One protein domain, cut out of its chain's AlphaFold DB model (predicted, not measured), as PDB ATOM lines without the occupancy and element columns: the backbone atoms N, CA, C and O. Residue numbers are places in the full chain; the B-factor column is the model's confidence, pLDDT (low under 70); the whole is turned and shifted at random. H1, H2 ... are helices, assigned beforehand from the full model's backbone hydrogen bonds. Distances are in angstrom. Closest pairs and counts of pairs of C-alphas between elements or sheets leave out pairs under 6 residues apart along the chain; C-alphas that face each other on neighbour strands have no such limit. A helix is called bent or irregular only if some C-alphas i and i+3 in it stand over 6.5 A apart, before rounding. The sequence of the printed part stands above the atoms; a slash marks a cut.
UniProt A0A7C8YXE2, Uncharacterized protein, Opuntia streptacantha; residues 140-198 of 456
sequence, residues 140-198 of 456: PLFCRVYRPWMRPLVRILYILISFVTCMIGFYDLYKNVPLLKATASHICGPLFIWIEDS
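What this domain is: This is residues 140 to 198 of the 456 residues of an uncharacterized protein of Opuntia streptacantha (UniProt A0A7C8YXE2). A long bent helix, H1, makes an L with a shorter bent helix, H2, at one end; residues 140 to 169 stick out. The printed part has 59 residues with two named helices, H1 then H2, and no named strand: all helix, extended, radius of gyration of the C-alphas 19.9 A, spans 59 by 20 by 18 A.

How they stand to each other: H1, residues 140 to 176, assigned as one helix by its hydrogen bonds, is bent: C-alphas 148 and 151 are 6.6 A apart, and arms H1a, 140 to 148, and H1b, 151 to 176, stand at a steep tilt of 38 degrees. H2, residues 178 to 197, likewise assigned as one, is bent, C-alphas 187 and 190 being 8.8 A apart, into arms H2a, 178 to 187, and H2b, 190 to 197. H1b, with residues 173 to 175 alone, touches H2a only at the corner, about perpendicular at 75 degrees; the closest C-alphas, of Tyr 174 and Leu 180, are 5.9 A apart. H2a and H2b only just touch, only at the corner, with 3 pairs of C-alphas within 8 A, the closest those of Ser 185 and Phe 192 at 6.4 A. Every O i to N i+4 pair is within hydrogen-bond range in H1b, H2a and H2b; in H1a 2 of 5 are, beside 1 of 6 O i to N i+3 pairs.

Where its parts are: H1a begins at C-alpha 140 (223.472, 158.668, 127.681) and spans 13.3 A; H1b spans 37.3 A. H2a spans 14.4 A, and H2b, 10.4 A, ends at C-alpha 197 (197.901, 104.577, 124.502).

The domain as a whole: The two farthest C-alphas, of Pro 140 and Asp 197, are 59.9 A apart. The printed part has no cut, and the link H1 to H2 is tight. Mean pLDDT of the printed part is 73.6; 25 residues are under 70, among them 188 to 198.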
ATOM      1  N   PRO A 140     224.243 158.196 128.837       65.19
ATOM      2  CA  PRO A 140     223.472 158.668 127.681       65.19
ATOM      3  C   PRO A 140     223.472 157.695 126.491       65.19
ATOM      4  O   PRO A 140     222.494 157.640 125.747       65.19
ATOM      5  N   LEU A 141     224.534 156.899 126.324       62.28
ATOM      6  CA  LEU A 141     224.618 155.870 125.280       62.28
ATOM      7  C   LEU A 141     223.734 154.657 125.602       62.28
ATOM      8  O   LEU A 141     222.963 154.208 124.756       62.28
ATOM      9  N   PHE A 142     223.795 154.161 126.838       65.69
ATOM     10  CA  PHE A 142     223.028 152.991 127.266       65.69
ATOM     11  C   PHE A 142     221.538 153.304 127.439       65.69
ATOM     12  O   PHE A 142     220.699 152.487 127.067       65.69
ATOM     13  N   CYS A 143     221.192 154.512 127.889       67.38
ATOM     14  CA  CYS A 143     219.810 154.950 128.076       67.38
ATOM     15  C   CYS A 143     219.011 154.957 126.757       67.38
ATOM     16  O   CYS A 143     217.850 154.542 126.734       67.38
ATOM     17  N   ARG A 144     219.648 155.338 125.635       71.62
ATOM     18  CA  ARG A 144     219.026 155.328 124.297       71.62
ATOM     19  C   ARG A 144     218.622 153.932 123.824       71.62
ATOM     20  O   ARG A 144     217.630 153.811 123.118       71.62
ATOM     21  N   VAL A 145     219.363 152.897 124.216       72.56
ATOM     22  CA  VAL A 145     219.069 151.500 123.851       72.56
ATOM     23  C   VAL A 145     218.127 150.862 124.869       72.56
ATOM     24  O   VAL A 145     217.157 150.204 124.504       72.56
ATOM     25  N   TYR A 146     218.378 151.101 126.154       76.38
ATOM     26  CA  TYR A 146     217.646 150.509 127.268       76.38
ATOM     27  C   TYR A 146     216.162 150.907 127.291       76.38
ATOM     28  O   TYR A 146     215.277 150.052 127.373       76.38
ATOM     29  N   ARG A 147     215.868 152.209 127.181       73.94
ATOM     30  CA  ARG A 147     214.513 152.756 127.352       73.94
ATOM     31  C   ARG A 147     213.485 152.237 126.327       73.94
ATOM     32  O   ARG A 147     212.390 151.871 126.760       73.94
ATOM     33  N   PRO A 148     213.779 152.171 125.011       82.31
ATOM     34  CA  PRO A 148     212.820 151.657 124.033       82.31
ATOM     35  C   PRO A 148     212.658 150.129 124.062       82.31
ATOM     36  O   PRO A 148     211.573 149.647 123.752       82.31
ATOM     37  N   TRP A 149     213.679 149.363 124.464       77.69
ATOM     38  CA  TRP A 149     213.646 147.893 124.399       77.69
ATOM     39  C   TRP A 149     213.036 147.205 125.625       77.69
ATOM     40  O   TRP A 149     212.457 146.128 125.496       77.69
ATOM     41  N   MET A 150     213.102 147.811 126.811       76.44
ATOM     42  CA  MET A 150     212.617 147.158 128.035       76.44
ATOM     43  C   MET A 150     211.105 146.929 128.053       76.44
ATOM     44  O   MET A 150     210.639 145.859 128.437       76.44
ATOM     45  N   ARG A 151     210.324 147.923 127.623       78.50
ATOM     46  CA  ARG A 151     208.855 147.836 127.601       78.50
ATOM     47  C   ARG A 151     208.329 146.703 126.708       78.50
ATOM     48  O   ARG A 151     207.513 145.922 127.201       78.50
ATOM     49  N   PRO A 152     208.755 146.570 125.435       82.69
ATOM     50  CA  PRO A 152     208.308 145.458 124.603       82.69
ATOM     51  C   PRO A 152     208.815 144.113 125.132       82.69
ATOM     52  O   PRO A 152     208.047 143.156 125.146       82.69
ATOM     53  N   LEU A 153     210.050 144.044 125.639       81.19
ATOM     54  CA  LEU A 153     210.616 142.804 126.172       81.19
ATOM     55  C   LEU A 153     209.809 142.274 127.364       81.19
ATOM     56  O   LEU A 153     209.398 141.117 127.354       81.19
ATOM     57  N   VAL A 154     209.515 143.123 128.356       84.12
ATOM     58  CA  VAL A 154     208.725 142.724 129.535       84.12
ATOM     59  C   VAL A 154     207.307 142.315 129.141       84.12
ATOM     60  O   VAL A 154     206.793 141.331 129.665       84.12
ATOM     61  N   ARG A 155     206.683 143.014 128.185       85.69
ATOM     62  CA  ARG A 155     205.347 142.654 127.691       85.69
ATOM     63  C   ARG A 155     205.338 141.280 127.020       85.69
ATOM     64  O   ARG A 155     204.461 140.478 127.314       85.69
ATOM     65  N   ILE A 156     206.302 141.008 126.140       84.81
ATOM     66  CA  ILE A 156     206.420 139.709 125.464       84.81
ATOM     67  C   ILE A 156     206.667 138.605 126.491       84.81
ATOM     68  O   ILE A 156     206.017 137.565 126.435       84.81
ATOM     69  N   LEU A 157     207.558 138.845 127.457       80.69
ATOM     70  CA  LEU A 157     207.848 137.890 128.522       80.69
ATOM     71  C   LEU A 157     206.606 137.601 129.373       80.69
ATOM     72  O   LEU A 157     206.338 136.446 129.679       80.69
ATOM     73  N   TYR A 158     205.830 138.631 129.713       90.31
ATOM     74  CA  TYR A 158     204.585 138.471 130.456       90.31
ATOM     75  C   TYR A 158     203.569 137.630 129.678       90.31
ATOM     76  O   TYR A 158     203.060 136.655 130.217       90.31
ATOM     77  N   ILE A 159     203.337 137.944 128.398       90.62
ATOM     78  CA  ILE A 159     202.433 137.166 127.534       90.62
ATOM     79  C   ILE A 159     202.895 135.708 127.447       90.62
ATOM     80  O   ILE A 159     202.079 134.796 127.556       90.62
ATOM     81  N   LEU A 160     204.200 135.482 127.294       84.88
ATOM     82  CA  LEU A 160     204.778 134.145 127.230       84.88
ATOM     83  C   LEU A 160     204.576 133.377 128.543       84.88
ATOM     84  O   LEU A 160     204.153 132.225 128.508       84.88
ATOM     85  N   ILE A 161     204.844 134.005 129.692       84.25
ATOM     86  CA  ILE A 161     204.638 133.391 131.010       84.25
ATOM     87  C   ILE A 161     203.156 133.076 131.208       84.25
ATOM     88  O   ILE A 161     202.827 131.943 131.537       84.25
ATOM     89  N   SER A 162     202.257 134.026 130.940       88.62
ATOM     90  CA  SER A 162     200.812 133.806 131.028       88.62
ATOM     91  C   SER A 162     200.348 132.667 130.123       88.62
ATOM     92  O   SER A 162     199.566 131.831 130.562       88.62
ATOM     93  N   PHE A 163     200.855 132.584 128.890       88.62
ATOM     94  CA  PHE A 163     200.542 131.493 127.970       88.62
ATOM     95  C   PHE A 163     201.028 130.138 128.498       88.62
ATOM     96  O   PHE A 163     200.267 129.175 128.516       88.62
ATOM     97  N   VAL A 164     202.269 130.062 128.987       83.06
ATOM     98  CA  VAL A 164     202.837 128.828 129.549       83.06
ATOM     99  C   VAL A 164     202.080 128.394 130.807       83.06
ATOM    100  O   VAL A 164     201.696 127.233 130.917       83.06
ATOM    101  N   THR A 165     201.803 129.314 131.733       86.94
ATOM    102  CA  THR A 165     201.018 129.032 132.943       86.94
ATOM    103  C   THR A 165     199.594 128.603 132.599       86.94
ATOM    104  O   THR A 165     199.068 127.680 133.216       86.94
ATOM    105  N   CYS A 166     198.989 129.206 131.575       88.50
ATOM    106  CA  CYS A 166     197.685 128.811 131.060       88.50
ATOM    107  C   CYS A 166     197.710 127.384 130.487       88.50
ATOM    108  O   CYS A 166     196.866 126.574 130.857       88.50
ATOM    109  N   MET A 167     198.710 127.032 129.671       75.94
ATOM    110  CA  MET A 167     198.886 125.669 129.148       75.94
ATOM    111  C   MET A 167     199.086 124.635 130.262       75.94
ATOM    112  O   MET A 167     198.507 123.553 130.203       75.94
ATOM    113  N   ILE A 168     199.854 124.972 131.302       78.75
ATOM    114  CA  ILE A 168     200.049 124.105 132.475       78.75
ATOM    115  C   ILE A 168     198.735 123.928 133.247       78.75
ATOM    116  O   ILE A 168     198.396 122.809 133.617       78.75
ATOM    117  N   GLY A 169     197.968 125.004 133.449       82.94
ATOM    118  CA  GLY A 169     196.661 124.946 134.109       82.94
ATOM    119  C   GLY A 169     195.630 124.136 133.319       82.94
ATOM    120  O   GLY A 169     194.900 123.341 133.902       82.94
ATOM    121  N   PHE A 170     195.608 124.267 131.989       76.88
ATOM    122  CA  PHE A 170     194.774 123.431 131.122       76.88
ATOM    123  C   PHE A 170     195.185 121.960 131.165       76.88
ATOM    124  O   PHE A 170     194.318 121.091 131.187       76.88
ATOM    125  N   TYR A 171     196.488 121.677 131.208       73.56
ATOM    126  CA  TYR A 171     197.002 120.317 131.346       73.56
ATOM    127  C   TYR A 171     196.613 119.687 132.693       73.56
ATOM    128  O   TYR A 171     196.214 118.523 132.739       73.56
ATOM    129  N   ASP A 172     196.670 120.458 133.781       78.19
ATOM    130  CA  ASP A 172     196.246 119.998 135.106       78.19
ATOM    131  C   ASP A 172     194.725 119.775 135.177       78.19
ATOM    132  O   ASP A 172     194.263 118.721 135.616       78.19
ATOM    133  N   LEU A 173     193.930 120.707 134.639       77.56
ATOM    134  CA  LEU A 173     192.472 120.584 134.586       77.56
ATOM    135  C   LEU A 173     192.019 119.400 133.718       77.56
ATOM    136  O   LEU A 173     191.104 118.670 134.098       77.56
ATOM    137  N   TYR A 174     192.685 119.176 132.580       70.00
ATOM    138  CA  TYR A 174     192.459 118.017 131.714       70.00
ATOM    139  C   TYR A 174     192.667 116.696 132.467       70.00
ATOM    140  O   TYR A 174     191.881 115.762 132.313       70.00
ATOM    141  N   LYS A 175     193.705 116.620 133.305       69.12
ATOM    142  CA  LYS A 175     194.038 115.400 134.043       69.12
ATOM    143  C   LYS A 175     193.077 115.126 135.205       69.12
ATOM    144  O   LYS A 175     192.802 113.967 135.500       69.12
ATOM    145  N   ASN A 176     192.574 116.177 135.851       73.56
ATOM    146  CA  ASN A 176     191.798 116.060 137.086       73.56
ATOM    147  C   ASN A 176     190.268 116.031 136.865       73.56
ATOM    148  O   ASN A 176     189.547 115.620 137.773       73.56
ATOM    149  N   VAL A 177     189.751 116.421 135.687       78.31
ATOM    150  CA  VAL A 177     188.298 116.480 135.414       78.31
ATOM    151  C   VAL A 177     187.861 115.485 134.319       78.31
ATOM    152  O   VAL A 177     188.143 115.697 133.136       78.31
ATOM    153  N   PRO A 178     187.073 114.440 134.652       65.25
ATOM    154  CA  PRO A 178     186.677 113.395 133.699       65.25
ATOM    155  C   PRO A 178     185.732 113.882 132.582       65.25
ATOM    156  O   PRO A 178     185.764 113.349 131.475       65.25
ATOM    157  N   LEU A 179     184.937 114.933 132.822       67.56
ATOM    158  CA  LEU A 179     184.052 115.547 131.814       67.56
ATOM    159  C   LEU A 179     184.829 116.227 130.669       67.56
ATOM    160  O   LEU A 179     184.417 116.163 129.509       67.56
ATOM    161  N   LEU A 180     185.979 116.834 130.975       63.09
ATOM    162  CA  LEU A 180     186.876 117.427 129.977       63.09
ATOM    163  C   LEU A 180     187.590 116.349 129.166       63.09
ATOM    164  O   LEU A 180     187.724 116.501 127.956       63.09
ATOM    165  N   LYS A 181     187.958 115.231 129.802       61.69
ATOM    166  CA  LYS A 181     188.503 114.059 129.109       61.69
ATOM    167  C   LYS A 181     187.505 113.480 128.102       61.69
ATOM    168  O   LYS A 181     187.888 113.230 126.966       61.69
ATOM    169  N   ALA A 182     186.231 113.344 128.480       66.88
ATOM    170  CA  ALA A 182     185.172 112.844 127.598       66.88
ATOM    171  C   ALA A 182     184.849 113.798 126.429       66.88
ATOM    172  O   ALA A 182     184.545 113.362 125.322       66.88
ATOM    173  N   THR A 183     184.949 115.110 126.651       67.44
ATOM    174  CA  THR A 183     184.701 116.114 125.601       67.44
ATOM    175  C   THR A 183     185.907 116.256 124.662       67.44
ATOM    176  O   THR A 183     185.750 116.341 123.444       67.44
ATOM    177  N   ALA A 184     187.130 116.220 125.204       64.81
ATOM    178  CA  ALA A 184     188.370 116.244 124.431       64.81
ATOM    179  C   ALA A 184     188.588 114.947 123.640       64.81
ATOM    180  O   ALA A 184     189.102 115.005 122.525       64.81
ATOM    181  N   SER A 185     188.150 113.793 124.153       64.62
ATOM    182  CA  SER A 185     188.150 112.540 123.392       64.62
ATOM    183  C   SER A 185     187.064 112.506 122.311       64.62
ATOM    184  O   SER A 185     187.237 111.832 121.303       64.62
ATOM    185  N   HIS A 186     185.977 113.266 122.449       69.75
ATOM    186  CA  HIS A 186     184.981 113.388 121.382       69.75
ATOM    187  C   HIS A 186     185.454 114.312 120.242       69.75
ATOM    188  O   HIS A 186     185.193 114.038 119.075       69.75
ATOM    189  N   ILE A 187     186.174 115.398 120.558       70.31
ATOM    190  CA  ILE A 187     186.646 116.386 119.564       70.31
ATOM    191  C   ILE A 187     188.018 116.010 118.969       70.31
ATOM    192  O   ILE A 187     188.256 116.215 117.783       70.31
ATOM    193  N   CYS A 188     188.912 115.435 119.776       59.59
ATOM    194  CA  CYS A 188     190.295 115.090 119.418       59.59
ATOM    195  C   CYS A 188     190.637 113.621 119.734       59.59
ATOM    196  O   CYS A 188     191.804 113.286 119.943       59.59
ATOM    197  N   GLY A 189     189.635 112.737 119.764       64.75
ATOM    198  CA  GLY A 189     189.758 111.324 120.145       64.75
ATOM    199  C   GLY A 189     190.943 110.576 119.549       64.75
ATOM    200  O   GLY A 189     191.724 110.022 120.318       64.75
ATOM    201  N   PRO A 190     191.156 110.609 118.223       65.19
ATOM    202  CA  PRO A 190     192.265 109.889 117.606       65.19
ATOM    203  C   PRO A 190     193.632 110.388 118.081       65.19
ATOM    204  O   PRO A 190     194.535 109.588 118.272       65.19
ATOM    205  N   LEU A 191     193.785 111.696 118.309       61.56
ATOM    206  CA  LEU A 191     195.057 112.302 118.713       61.56
ATOM    207  C   LEU A 191     195.353 112.095 120.196       61.56
ATOM    208  O   LEU A 191     196.507 111.887 120.558       61.56
ATOM    209  N   PHE A 192     194.332 112.141 121.052       64.06
ATOM    210  CA  PHE A 192     194.503 111.917 122.487       64.06
ATOM    211  C   PHE A 192     194.715 110.449 122.821       64.06
ATOM    212  O   PHE A 192     195.606 110.150 123.605       64.06
ATOM    213  N   ILE A 193     193.976 109.541 122.177       64.19
ATOM    214  CA  ILE A 193     194.213 108.097 122.294       64.19
ATOM    215  C   ILE A 193     195.611 107.771 121.749       64.19
ATOM    216  O   ILE A 193     196.364 107.067 122.402       64.19
ATOM    217  N   TRP A 194     196.038 108.390 120.640       64.19
ATOM    218  CA  TRP A 194     197.414 108.285 120.128       64.19
ATOM    219  C   TRP A 194     198.484 108.846 121.092       64.19
ATOM    220  O   TRP A 194     199.573 108.282 121.183       64.19
ATOM    221  N   ILE A 195     198.189 109.912 121.851       63.41
ATOM    222  CA  ILE A 195     199.063 110.442 122.919       63.41
ATOM    223  C   ILE A 195     199.097 109.527 124.155       63.41
ATOM    224  O   ILE A 195     200.147 109.418 124.791       63.41
ATOM    225  N   GLU A 196     197.963 108.919 124.516       65.12
ATOM    226  CA  GLU A 196     197.742 108.234 125.795       65.12
ATOM    227  C   GLU A 196     198.052 106.723 125.729       65.12
ATOM    228  O   GLU A 196     198.565 106.188 126.711       65.12
ATOM    229  N   ASP A 197     197.833 106.047 124.590       66.31
ATOM    230  CA  ASP A 197     197.901 104.577 124.502       66.31
ATOM    231  C   ASP A 197     199.305 103.976 124.425       66.31
ATOM    232  O   ASP A 197     199.499 102.858 124.902       66.31
ATOM    233  N   SER A 198     200.303 104.604 123.800       50.31
ATOM    234  CA  SER A 198     201.549 103.855 123.586       50.31
ATOM    235  C   SER A 198     202.727 104.708 123.169       50.31
ATOM    236  O   SER A 198     202.659 105.397 122.158       50.31
TER     237      SER A 198